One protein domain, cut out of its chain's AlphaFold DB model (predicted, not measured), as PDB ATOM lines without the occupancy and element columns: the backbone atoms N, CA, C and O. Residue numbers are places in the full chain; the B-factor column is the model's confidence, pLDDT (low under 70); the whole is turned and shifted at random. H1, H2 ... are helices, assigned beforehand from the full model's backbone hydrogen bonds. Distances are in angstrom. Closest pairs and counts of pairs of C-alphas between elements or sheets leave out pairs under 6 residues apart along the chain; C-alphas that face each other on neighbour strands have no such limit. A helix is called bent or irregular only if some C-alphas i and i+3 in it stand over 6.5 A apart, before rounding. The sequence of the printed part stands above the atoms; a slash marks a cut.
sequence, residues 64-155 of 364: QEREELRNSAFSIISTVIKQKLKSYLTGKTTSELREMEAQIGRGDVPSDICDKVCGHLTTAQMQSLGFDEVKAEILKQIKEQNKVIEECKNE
ATOM      1  N   GLN A  64      41.561  47.328 -55.637       91.81
ATOM      2  CA  GLN A  64      41.739  47.975 -54.340       91.81
ATOM      3  C   GLN A  64      40.629  47.580 -53.352       91.81
ATOM      4  O   GLN A  64      40.929  47.149 -52.243       91.81
ATOM      5  N   GLU A  65      39.359  47.647 -53.760       90.69
ATOM      6  CA  GLU A  65      38.219  47.234 -52.923       90.69
ATOM      7  C   GLU A  65      38.322  45.755 -52.508       90.69
ATOM      8  O   GLU A  65      38.067  45.398 -51.355       90.69
ATOM      9  N   ARG A  66      38.747  44.881 -53.431       89.81
ATOM     10  CA  ARG A  66      38.991  43.461 -53.142       89.81
ATOM     11  C   ARG A  66      40.109  43.279 -52.113       89.81
ATOM     12  O   ARG A  66      40.001  42.434 -51.226       89.81
ATOM     13  N   GLU A  67      41.178  44.057 -52.227       89.94
ATOM     14  CA  GLU A  67      42.329  43.988 -51.330       89.94
ATOM     15  C   GLU A  67      41.995  44.516 -49.927       89.94
ATOM     16  O   GLU A  67      42.386  43.910 -48.930       89.94
ATOM     17  N   GLU A  68      41.189  45.575 -49.834       91.69
ATOM     18  CA  GLU A  68      40.642  46.091 -48.574       91.69
ATOM     19  C   GLU A  68      39.757  45.045 -47.878       91.69
ATOM     20  O   GLU A  68      39.937  44.773 -46.685       91.69
ATOM     21  N   LEU A  69      38.860  44.386 -48.623       92.06
ATOM     22  CA  LEU A  69      38.047  43.280 -48.109       92.06
ATOM     23  C   LEU A  69      38.911  42.106 -47.637       92.06
ATOM     24  O   LEU A  69      38.647  41.559 -46.564       92.06
ATOM     25  N   ARG A  70      39.955  41.745 -48.398       91.88
ATOM     26  CA  ARG A  70      40.905  40.688 -48.022       91.88
ATOM     27  C   ARG A  70      41.620  41.015 -46.722       91.88
ATOM     28  O   ARG A  70      41.611  40.206 -45.798       91.88
ATOM     29  N   ASN A  71      42.214  42.199 -46.630       90.56
ATOM     30  CA  ASN A  71      42.974  42.615 -45.456       90.56
ATOM     31  C   ASN A  71      42.070  42.701 -44.218       90.56
ATOM     32  O   ASN A  71      42.451  42.252 -43.135       90.56
ATOM     33  N   SER A  72      40.842  43.200 -44.391       94.06
ATOM     34  CA  SER A  72      39.818  43.205 -43.346       94.06
ATOM     35  C   SER A  72      39.463  41.784 -42.886       94.06
ATOM     36  O   SER A  72      39.483  41.505 -41.687       94.06
ATOM     37  N   ALA A  73      39.214  40.858 -43.815       92.69
ATOM     38  CA  ALA A  73      38.899  39.470 -43.488       92.69
ATOM     39  C   ALA A  73      40.058  38.771 -42.765       92.69
ATOM     40  O   ALA A  73      39.844  38.127 -41.743       92.69
ATOM     41  N   PHE A  74      41.295  38.934 -43.239       94.25
ATOM     42  CA  PHE A  74      42.473  38.316 -42.624       94.25
ATOM     43  C   PHE A  74      42.731  38.869 -41.216       94.25
ATOM     44  O   PHE A  74      43.086  38.116 -40.308       94.25
ATOM     45  N   SER A  75      42.473  40.162 -40.998       91.19
ATOM     46  CA  SER A  75      42.505  40.772 -39.666       91.19
ATOM     47  C   SER A  75      41.464  40.149 -38.724       91.19
ATOM     48  O   SER A  75      41.793  39.794 -37.585       91.19
ATOM     49  N   ILE A  76      40.233  39.931 -39.204       92.44
ATOM     50  CA  ILE A  76      39.172  39.249 -38.446       92.44
ATOM     51  C   ILE A  76      39.587  37.810 -38.123       92.44
ATOM     52  O   ILE A  76      39.516  37.412 -36.961       92.44
ATOM     53  N   ILE A  77      40.076  37.052 -39.113       91.94
ATOM     54  CA  ILE A  77      40.547  35.670 -38.936       91.94
ATOM     55  C   ILE A  77      41.630  35.618 -37.850       91.94
ATOM     56  O   ILE A  77      41.502  34.857 -36.889       91.94
ATOM     57  N   SER A  78      42.658  36.469 -37.948       87.56
ATOM     58  CA  SER A  78      43.741  36.526 -36.958       87.56
ATOM     59  C   SER A  78      43.215  36.854 -35.556       87.56
ATOM     60  O   SER A  78      43.605  36.218 -34.577       87.56
ATOM     61  N   THR A  79      42.276  37.797 -35.450       87.44
ATOM     62  CA  THR A  79      41.676  38.202 -34.169       87.44
ATOM     63  C   THR A  79      40.860  37.072 -33.541       87.44
ATOM     64  O   THR A  79      41.028  36.772 -32.358       87.44
ATOM     65  N   VAL A  80      40.009  36.402 -34.323       88.31
ATOM     66  CA  VAL A  80      39.196  35.268 -33.857       88.31
ATOM     67  C   VAL A  80      40.088  34.114 -33.401       88.31
ATOM     68  O   VAL A  80      39.854  33.558 -32.326       88.31
ATOM     69  N   ILE A  81      41.137  33.791 -34.161       85.69
ATOM     70  CA  ILE A  81      42.079  32.721 -33.809       85.69
ATOM     71  C   ILE A  81      42.820  33.053 -32.507       85.69
ATOM     72  O   ILE A  81      42.845  32.231 -31.595       85.69
ATOM     73  N   LYS A  82      43.349  34.273 -32.367       77.31
ATOM     74  CA  LYS A  82      44.096  34.688 -31.167       77.31
ATOM     75  C   LYS A  82      43.227  34.775 -29.912       77.31
ATOM     76  O   LYS A  82      43.656  34.366 -28.838       77.31
ATOM     77  N   GLN A  83      42.017  35.323 -30.023       76.81
ATOM     78  CA  GLN A  83      41.205  35.660 -28.847       76.81
ATOM     79  C   GLN A  83      40.155  34.604 -28.498       76.81
ATOM     80  O   GLN A  83      39.892  34.366 -27.319       76.81
ATOM     81  N   LYS A  84      39.524  33.975 -29.497       74.81
ATOM     82  CA  LYS A  84      38.335  33.129 -29.288       74.81
ATOM     83  C   LYS A  84      38.610  31.640 -29.419       74.81
ATOM     84  O   LYS A  84      37.906  30.847 -28.792       74.81
ATOM     85  N   LEU A  85      39.628  31.249 -30.188       76.81
ATOM     86  CA  LEU A  85      39.937  29.832 -30.393       76.81
ATOM     87  C   LEU A  85      40.343  29.150 -29.083       76.81
ATOM     88  O   LEU A  85      39.906  28.038 -28.818       76.81
ATOM     89  N   LYS A  86      41.064  29.856 -28.206       67.94
ATOM     90  CA  LYS A  86      41.411  29.382 -26.860       67.94
ATOM     91  C   LYS A  86      40.190  28.875 -26.081       67.94
ATOM     92  O   LYS A  86      40.182  27.735 -25.634       67.94
ATOM     93  N   SER A  87      39.165  29.718 -25.926       70.19
ATOM     94  CA  SER A  87      37.952  29.375 -25.165       70.19
ATOM     95  C   SER A  87      37.183  28.209 -25.792       70.19
ATOM     96  O   SER A  87      36.557  27.420 -25.090       70.19
ATOM     97  N   TYR A  88      37.246  28.083 -27.117       75.31
ATOM     98  CA  TYR A  88      36.670  26.945 -27.816       75.31
ATOM     99  C   TYR A  88      37.421  25.642 -27.504       75.31
ATOM    100  O   TYR A  88      36.800  24.641 -27.155       75.31
ATOM    101  N   LEU A  89      38.754  25.671 -27.564       71.69
ATOM    102  CA  LEU A  89      39.599  24.502 -27.316       71.69
ATOM    103  C   LEU A  89      39.562  24.047 -25.849       71.69
ATOM    104  O   LEU A  89      39.663  22.853 -25.592       71.69
ATOM    105  N   THR A  90      39.351  24.953 -24.885       65.38
ATOM    106  CA  THR A  90      39.253  24.588 -23.457       65.38
ATOM    107  C   THR A  90      38.071  23.674 -23.123       65.38
ATOM    108  O   THR A  90      38.112  22.989 -22.106       65.38
ATOM    109  N   GLY A  91      37.023  23.652 -23.954       71.25
ATOM    110  CA  GLY A  91      35.861  22.775 -23.764       71.25
ATOM    111  C   GLY A  91      36.001  21.390 -24.402       71.25
ATOM    112  O   GLY A  91      35.077  20.589 -24.293       71.25
ATOM    113  N   LYS A  92      37.112  21.117 -25.097       77.38
ATOM    114  CA  LYS A  92      37.322  19.888 -25.871       77.38
ATOM    115  C   LYS A  92      38.081  18.839 -25.064       77.38
ATOM    116  O   LYS A  92      38.931  19.149 -24.232       77.38
ATOM    117  N   THR A  93      37.772  17.576 -25.328       78.12
ATOM    118  CA  THR A  93      38.458  16.423 -24.742       78.12
ATOM    119  C   THR A  93      39.842  16.226 -25.362       78.12
ATOM    120  O   THR A  93      40.113  16.629 -26.493       78.12
ATOM    121  N   THR A  94      40.733  15.535 -24.647       72.31
ATOM    122  CA  THR A  94      42.091  15.230 -25.127       72.31
ATOM    123  C   THR A  94      42.098  14.444 -26.443       72.31
ATOM    124  O   THR A  94      42.990  14.632 -27.265       72.31
ATOM    125  N   SER A  95      41.114  13.567 -26.666       76.38
ATOM    126  CA  SER A  95      40.966  12.819 -27.922       76.38
ATOM    127  C   SER A  95      40.597  13.722 -29.095       76.38
ATOM    128  O   SER A  95      41.218  13.618 -30.149       76.38
ATOM    129  N   GLU A  96      39.649  14.643 -28.902       81.19
ATOM    130  CA  GLU A  96      39.243  15.596 -29.944       81.19
ATOM    131  C   GLU A  96      40.396  16.533 -30.319       81.19
ATOM    132  O   GLU A  96      40.613  16.811 -31.496       81.19
ATOM    133  N   LEU A  97      41.168  16.996 -29.330       77.75
ATOM    134  CA  LEU A  97      42.339  17.842 -29.571       77.75
ATOM    135  C   LEU A  97      43.395  17.126 -30.423       77.75
ATOM    136  O   LEU A  97      43.892  17.710 -31.383       77.75
ATOM    137  N   ARG A  98      43.677  15.845 -30.144       80.56
ATOM    138  CA  ARG A  98      44.614  15.039 -30.952       80.56
ATOM    139  C   ARG A  98      44.132  14.837 -32.383       80.56
ATOM    140  O   ARG A  98      44.933  14.862 -33.314       80.56
ATOM    141  N   GLU A  99      42.835  14.618 -32.570       86.31
ATOM    142  CA  GLU A  99      42.263  14.484 -33.908       86.31
ATOM    143  C   GLU A  99      42.390  15.793 -34.697       86.31
ATOM    144  O   GLU A  99      42.825  15.780 -35.851       86.31
ATOM    145  N   MET A 100      42.093  16.926 -34.055       85.56
ATOM    146  CA  MET A 100      42.273  18.252 -34.647       85.56
ATOM    147  C   MET A 100      43.739  18.527 -35.004       85.56
ATOM    148  O   MET A 100      44.017  18.975 -36.116       85.56
ATOM    149  N   GLU A 101      44.685  18.210 -34.118       82.75
ATOM    150  CA  GLU A 101      46.123  18.321 -34.398       82.75
ATOM    151  C   GLU A 101      46.536  17.472 -35.607       82.75
ATOM    152  O   GLU A 101      47.270  17.946 -36.477       82.75
ATOM    153  N   ALA A 102      46.025  16.242 -35.716       85.62
ATOM    154  CA  ALA A 102      46.309  15.366 -36.848       85.62
ATOM    155  C   ALA A 102      45.745  15.916 -38.169       85.62
ATOM    156  O   ALA A 102      46.399  15.800 -39.207       85.62
ATOM    157  N   GLN A 103      44.550  16.518 -38.150       87.38
ATOM    158  CA  GLN A 103      43.967  17.192 -39.317       87.38
ATOM    159  C   GLN A 103      44.820  18.396 -39.744       87.38
ATOM    160  O   GLN A 103      45.227  18.481 -40.904       87.38
ATOM    161  N   ILE A 104      45.201  19.259 -38.797       86.31
ATOM    162  CA  ILE A 104      46.055  20.432 -39.055       86.31
ATOM    163  C   ILE A 104      47.426  20.010 -39.596       86.31
ATOM    164  O   ILE A 104      47.952  20.639 -40.520       86.31
ATOM    165  N   GLY A 105      47.988  18.915 -39.074       82.19
ATOM    166  CA  GLY A 105      49.243  18.328 -39.546       82.19
ATOM    167  C   GLY A 105      49.196  17.883 -41.010       82.19
ATOM    168  O   GLY A 105      50.193  18.017 -41.718       82.19
ATOM    169  N   ARG A 106      48.030  17.435 -41.498       88.88
ATOM    170  CA  ARG A 106      47.796  17.111 -42.919       88.88
ATOM    171  C   ARG A 106      47.506  18.334 -43.792       88.88
ATOM    172  O   ARG A 106      47.425  18.199 -45.008       88.88
ATOM    173  N   GLY A 107      47.390  19.522 -43.198       85.38
ATOM    174  CA  GLY A 107      47.009  20.743 -43.905       85.38
ATOM    175  C   GLY A 107      45.498  20.935 -44.028       85.38
ATOM    176  O   GLY A 107      45.064  21.674 -44.905       85.38
ATOM    177  N   ASP A 108      44.702  20.311 -43.157       88.25
ATOM    178  CA  ASP A 108      43.255  20.503 -43.089       88.25
ATOM    179  C   ASP A 108      42.836  21.294 -41.848       88.25
ATOM    180  O   ASP A 108      43.411  21.159 -40.771       88.25
ATOM    181  N   VAL A 109      41.813  22.137 -41.999       86.81
ATOM    182  CA  VAL A 109      41.180  22.838 -40.873       86.81
ATOM    183  C   VAL A 109      40.004  21.991 -40.404       86.81
ATOM    184  O   VAL A 109      39.154  21.674 -41.241       86.81
ATOM    185  N   PRO A 110      39.907  21.674 -39.103       88.44
ATOM    186  CA  PRO A 110      38.710  21.064 -38.540       88.44
ATOM    187  C   PRO A 110      37.455  21.869 -38.885       88.44
ATOM    188  O   PRO A 110      37.453  23.095 -38.738       88.44
ATOM    189  N   SER A 111      36.391  21.187 -39.324       85.50
ATOM    190  CA  SER A 111      35.130  21.810 -39.766       85.50
ATOM    191  C   SER A 111      34.613  22.824 -38.754       85.50
ATOM    192  O   SER A 111      34.347  23.967 -39.108       85.50
ATOM    193  N   ASP A 112      34.620  22.457 -37.474       85.69
ATOM    194  CA  ASP A 112      34.111  23.299 -36.396       85.69
ATOM    195  C   ASP A 112      34.875  24.629 -36.265       85.69
ATOM    196  O   ASP A 112      34.295  25.671 -35.956       85.69
ATOM    197  N   ILE A 113      36.198  24.603 -36.480       86.06
ATOM    198  CA  ILE A 113      37.034  25.810 -36.449       86.06
ATOM    199  C   ILE A 113      36.716  26.670 -37.669       86.06
ATOM    200  O   ILE A 113      36.574  27.887 -37.542       86.06
ATOM    201  N   CYS A 114      36.580  26.036 -38.835       88.19
ATOM    202  CA  CYS A 114      36.253  26.725 -40.074       88.19
ATOM    203  C   CYS A 114      34.897  27.433 -39.964       88.19
ATOM    204  O   CYS A 114      34.826  28.635 -40.203       88.19
ATOM    205  N   ASP A 115      33.861  26.736 -39.496       88.25
ATOM    206  CA  ASP A 115      32.512  27.279 -39.328       88.25
ATOM    207  C   ASP A 115      32.500  28.457 -38.350       88.25
ATOM    208  O   ASP A 115      31.879  29.493 -38.601       88.25
ATOM    209  N   LYS A 116      33.249  28.346 -37.249       86.94
ATOM    210  CA  LYS A 116      33.314  29.395 -36.230       86.94
ATOM    211  C   LYS A 116      34.025  30.653 -36.714       86.94
ATOM    212  O   LYS A 116      33.611  31.758 -36.366       86.94
ATOM    213  N   VAL A 117      35.088  30.502 -37.502       89.38
ATOM    214  CA  VAL A 117      35.789  31.638 -38.113       89.38
ATOM    215  C   VAL A 117      34.949  32.236 -39.240       89.38
ATOM    216  O   VAL A 117      34.771  33.453 -39.280       89.38
ATOM    217  N   CYS A 118      34.374  31.402 -40.108       89.25
ATOM    218  CA  CYS A 118      33.529  31.839 -41.218       89.25
ATOM    219  C   CYS A 118      32.274  32.575 -40.731       89.25
ATOM    220  O   CYS A 118      31.868  33.549 -41.357       89.25
ATOM    221  N   GLY A 119      31.712  32.201 -39.576       89.81
ATOM    222  CA  GLY A 119      30.597  32.918 -38.948       89.81
ATOM    223  C   GLY A 119      30.907  34.365 -38.535       89.81
ATOM    224  O   GLY A 119      29.988  35.125 -38.239       89.81
ATOM    225  N   HIS A 120      32.182  34.770 -38.518       90.50
ATOM    226  CA  HIS A 120      32.606  36.150 -38.266       90.50
ATOM    227  C   HIS A 120      32.903  36.951 -39.541       90.50
ATOM    228  O   HIS A 120      33.169  38.150 -39.448       90.50
ATOM    229  N   LEU A 121      32.856  36.317 -40.713       91.56
ATOM    230  CA  LEU A 121      33.089  36.964 -41.997       91.56
ATOM    231  C   LEU A 121      31.763  37.361 -42.646       91.56
ATOM    232  O   LEU A 121      30.752  36.667 -42.557       91.56
ATOM    233  N   THR A 122      31.770  38.498 -43.331       92.50
ATOM    234  CA  THR A 122      30.620  38.948 -44.119       92.50
ATOM    235  C   THR A 122      30.500  38.152 -45.416       92.50
ATOM    236  O   THR A 122      31.486  37.638 -45.951       92.50
ATOM    237  N   THR A 123      29.298  38.118 -45.994       89.00
ATOM    238  CA  THR A 123      29.059  37.482 -47.298       89.00
ATOM    239  C   THR A 123      29.956  38.064 -48.396       89.00
ATOM    240  O   THR A 123      30.473  37.311 -49.215       89.00
ATOM    241  N   ALA A 124      30.204  39.379 -48.377       87.62
ATOM    242  CA  ALA A 124      31.088  40.044 -49.335       87.62
ATOM    243  C   ALA A 124      32.548  39.571 -49.214       87.62
ATOM    244  O   ALA A 124      33.197  39.295 -50.221       87.62
ATOM    245  N   GLN A 125      33.055  39.416 -47.986       90.50
ATOM    246  CA  GLN A 125      34.400  38.883 -47.736       90.50
ATOM    247  C   GLN A 125      34.518  37.425 -48.193       90.50
ATOM    248  O   GLN A 125      35.470  37.076 -48.889       90.50
ATOM    249  N   MET A 126      33.523  36.594 -47.866       88.19
ATOM    250  CA  MET A 126      33.494  35.182 -48.265       88.19
ATOM    251  C   MET A 126      33.444  35.003 -49.786       88.19
ATOM    252  O   MET A 126      34.148  34.154 -50.326       88.19
ATOM    253  N   GLN A 127      32.657  35.818 -50.495       87.44
ATOM    254  CA  GLN A 127      32.584  35.782 -51.960       87.44
ATOM    255  C   GLN A 127      33.873  36.280 -52.631       87.44
ATOM    256  O   GLN A 127      34.256  35.763 -53.675       87.44
ATOM    257  N   SER A 128      34.547  37.269 -52.038       86.31
ATOM    258  CA  SER A 128      35.771  37.875 -52.581       86.31
ATOM    259  C   SER A 128      37.005  36.961 -52.504       86.31
ATOM    260  O   SER A 128      37.871  37.002 -53.387       86.31
ATOM    261  N   LEU A 129      37.107  36.183 -51.426       85.56
ATOM    262  CA  LEU A 129      38.255  35.317 -51.127       85.56
ATOM    263  C   LEU A 129      38.019  33.876 -51.580       85.56
ATOM    264  O   LEU A 129      38.936  33.180 -52.002       85.56
ATOM    265  N   GLY A 130      36.769  33.420 -51.523       88.94
ATOM    266  CA  GLY A 130      36.459  32.006 -51.666       88.94
ATOM    267  C   GLY A 130      36.860  31.202 -50.426       88.94
ATOM    268  O   GLY A 130      37.645  31.629 -49.578       88.94
ATOM    269  N   PHE A 131      36.279  30.011 -50.304       88.12
ATOM    270  CA  PHE A 131      36.445  29.172 -49.119       88.12
ATOM    271  C   PHE A 131      37.884  28.658 -48.948       88.12
ATOM    272  O   PHE A 131      38.394  28.620 -47.829       88.12
ATOM    273  N   ASP A 132      38.564  28.328 -50.048       90.19
ATOM    274  CA  ASP A 132      39.928  27.789 -50.013       90.19
ATOM    275  C   ASP A 132      40.956  28.815 -49.514       90.19
ATOM    276  O   ASP A 132      41.838  28.466 -48.730       90.19
ATOM    277  N   GLU A 133      40.823  30.090 -49.903       91.38
ATOM    278  CA  GLU A 133      41.712  31.164 -49.439       91.38
ATOM    279  C   GLU A 133      41.511  31.431 -47.939       91.38
ATOM    280  O   GLU A 133      42.482  31.564 -47.192       91.38
ATOM    281  N   VAL A 134      40.257  31.412 -47.469       91.06
ATOM    282  CA  VAL A 134      39.933  31.521 -46.037       91.06
ATOM    283  C   VAL A 134      40.510  30.338 -45.255       91.06
ATOM    284  O   VAL A 134      41.172  30.546 -44.236       91.06
ATOM    285  N   LYS A 135      40.331  29.101 -45.738       92.00
ATOM    286  CA  LYS A 135      40.888  27.891 -45.110       92.00
ATOM    287  C   LYS A 135      42.418  27.950 -45.043       92.00
ATOM    288  O   LYS A 135      42.998  27.641 -44.000       92.00
ATOM    289  N   ALA A 136      43.073  28.376 -46.124       91.06
ATOM    290  CA  ALA A 136      44.523  28.526 -46.183       91.06
ATOM    291  C   ALA A 136      45.040  29.568 -45.177       91.06
ATOM    292  O   ALA A 136      46.019  29.306 -44.473       91.06
ATOM    293  N   GLU A 137      44.366  30.714 -45.049       92.81
ATOM    294  CA  GLU A 137      44.745  31.735 -44.068       92.81
ATOM    295  C   GLU A 137      44.501  31.257 -42.627       92.81
ATOM    296  O   GLU A 137      45.359  31.463 -41.769       92.81
ATOM    297  N   ILE A 138      43.405  30.537 -42.349       91.25
ATOM    298  CA  ILE A 138      43.169  29.925 -41.028       91.25
ATOM    299  C   ILE A 138      44.314  28.972 -40.659       91.25
ATOM    300  O   ILE A 138      44.877  29.083 -39.568       91.25
ATOM    301  N   LEU A 139      44.705  28.066 -41.564       90.81
ATOM    302  CA  LEU A 139      45.825  27.142 -41.333       90.81
ATOM    303  C   LEU A 139      47.124  27.873 -41.054       90.81
ATOM    304  O   LEU A 139      47.863  27.495 -40.146       90.81
ATOM    305  N   LYS A 140      47.413  28.903 -41.848       90.62
ATOM    306  CA  LYS A 140      48.615  29.714 -41.694       90.62
ATOM    307  C   LYS A 140      48.647  30.389 -40.326       90.62
ATOM    308  O   LYS A 140      49.657  30.289 -39.640       90.62
ATOM    309  N   GLN A 141      47.544  30.999 -39.895       89.50
ATOM    310  CA  GLN A 141      47.443  31.634 -38.578       89.50
ATOM    311  C   GLN A 141      47.600  30.613 -37.441       89.50
ATOM    312  O   GLN A 141      48.332  30.880 -36.493       89.50
ATOM    313  N   ILE A 142      46.985  29.427 -37.537       86.62
ATOM    314  CA  ILE A 142      47.149  28.356 -36.536       86.62
ATOM    315  C   ILE A 142      48.609  27.887 -36.464       86.62
ATOM    316  O   ILE A 142      49.168  27.778 -35.374       86.62
ATOM    317  N   LYS A 143      49.247  27.634 -37.614       87.19
ATOM    318  CA  LYS A 143      50.656  27.216 -37.677       87.19
ATOM    319  C   LYS A 143      51.587  28.276 -37.096       87.19
ATOM    320  O   LYS A 143      52.495  27.924 -36.349       87.19
ATOM    321  N   GLU A 144      51.341  29.548 -37.392       85.88
ATOM    322  CA  GLU A 144      52.117  30.662 -36.844       85.88
ATOM    323  C   GLU A 144      51.969  30.752 -35.321       85.88
ATOM    324  O   GLU A 144      52.964  30.857 -34.611       85.88
ATOM    325  N   GLN A 145      50.746  30.631 -34.794       81.56
ATOM    326  CA  GLN A 145      50.529  30.585 -33.345       81.56
ATOM    327  C   GLN A 145      51.268  29.403 -32.707       81.56
ATOM    328  O   GLN A 145      51.965  29.590 -31.714       81.56
ATOM    329  N   ASN A 146      51.190  28.208 -33.295       82.62
ATOM    330  CA  ASN A 146      51.916  27.040 -32.794       82.62
ATOM    331  C   ASN A 146      53.434  27.246 -32.818       82.62
ATOM    332  O   ASN A 146      54.115  26.845 -31.879       82.62
ATOM    333  N   LYS A 147      53.970  27.904 -33.849       83.69
ATOM    334  CA  LYS A 147      55.393  28.246 -33.917       83.69
ATOM    335  C   LYS A 147      55.798  29.170 -32.769       83.69
ATOM    336  O   LYS A 147      56.762  28.860 -32.080       83.69
ATOM    337  N   VAL A 148      55.029  30.230 -32.512       77.50
ATOM    338  CA  VAL A 148      55.262  31.148 -31.381       77.50
ATOM    339  C   VAL A 148      55.196  30.410 -30.040       77.50
ATOM    340  O   VAL A 148      56.007  30.660 -29.152       77.50
ATOM    341  N   ILE A 149      54.256  29.474 -29.890       78.00
ATOM    342  CA  ILE A 149      54.142  28.627 -28.696       78.00
ATOM    343  C   ILE A 149      55.399  27.774 -28.508       78.00
ATOM    344  O   ILE A 149      55.944  27.718 -27.407       78.00
ATOM    345  N   GLU A 150      55.871  27.113 -29.564       79.31
ATOM    346  CA  GLU A 150      57.065  26.269 -29.498       79.31
ATOM    347  C   GLU A 150      58.340  27.089 -29.273       79.31
ATOM    348  O   GLU A 150      59.193  26.693 -28.480       79.31
ATOM    349  N   GLU A 151      58.466  28.260 -29.897       78.12
ATOM    350  CA  GLU A 151      59.548  29.213 -29.622       78.12
ATOM    351  C   GLU A 151      59.535  29.631 -28.148       78.12
ATOM    352  O   GLU A 151      60.537  29.453 -27.456       78.12
ATOM    353  N   CYS A 152      58.374  30.038 -27.627       76.81
ATOM    354  CA  CYS A 152      58.190  30.359 -26.217       76.81
ATOM    355  C   CYS A 152      58.617  29.182 -25.317       76.81
ATOM    356  O   CYS A 152      59.487  29.343 -24.471       76.81
ATOM    357  N   LYS A 153      58.117  27.956 -25.527       76.19
ATOM    358  CA  LYS A 153      58.511  26.780 -24.715       76.19
ATOM    359  C   LYS A 153      60.019  26.493 -24.720       76.19
ATOM    360  O   LYS A 153      60.548  25.927 -23.749       76.19
ATOM    361  N   ASN A 154      60.703  26.837 -25.807       71.50
ATOM    362  CA  ASN A 154      62.143  26.659 -25.958       71.50
ATOM    363  C   ASN A 154      62.951  27.808 -25.333       71.50
ATOM    364  O   ASN A 154      64.097  27.598 -24.927       71.50
ATOM    365  N   GLU A 155      62.355  28.988 -25.179       68.19
ATOM    366  CA  GLU A 155      62.951  30.123 -24.487       68.19
ATOM    367  C   GLU A 155      62.892  29.942 -22.964       68.19
ATOM    368  O   GLU A 155      61.853  30.019 -22.310       68.19
TER     369      GLU A 155
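This is residues 64 to 155 of the 364 residues of an uncharacterized protein of Stichopus japonicus (UniProt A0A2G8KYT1). Two long helices, H1 and a kinked H5, pack on each other at a slant, with short H4 near both and H3 toward one end. The printed part has 92 residues with five named helices, H1 to H5 in order, and no named strand: all helix. It is compact, radius of gyration of the C-alphas 13.8 A, spanning 41 by 29 by 24 A.

H5, residues 123 to 154, has a kink of 92 degrees near residue 131 and is irregular: C-alphas 128 and 131 are 9.4 A apart. It touches H1, residues 64 to 83, at a steep tilt of 42 degrees, the same way; the closest C-alphas, of Leu 69 and Gln 125, are 5.7 A apart. With residues 77 to 81 alone, H1 only just touches H4, residues 111 to 118, with 3 pairs of C-alphas within 8 A, the closest those of Ile 77 and Val 117, 6.3 A. H3, residues 94 to 105, is close but not clearly touching H5: the closest C-alphas, of Ile 104 and Leu 139, are 7.1 A apart. H2, residues 85 to 89, is close but not clearly touching H4, the closest C-alphas, of Leu 85 and Ile 113, 7.8 A apart. Every O i to N i+4 pair is within hydrogen-bond range in H1, H2, H3 and H4; in H5, 25 of 28.

H1 begins at C-alpha 64 (41.739, 47.975, -54.340) and is 28.3 A long; H5, 40.8 A, ends at C-alpha 154 (62.143, 26.659, -25.958).

The printed part has no cut, and its four links between helices are tight. Residues 86, 90 and 155 are under pLDDT 70.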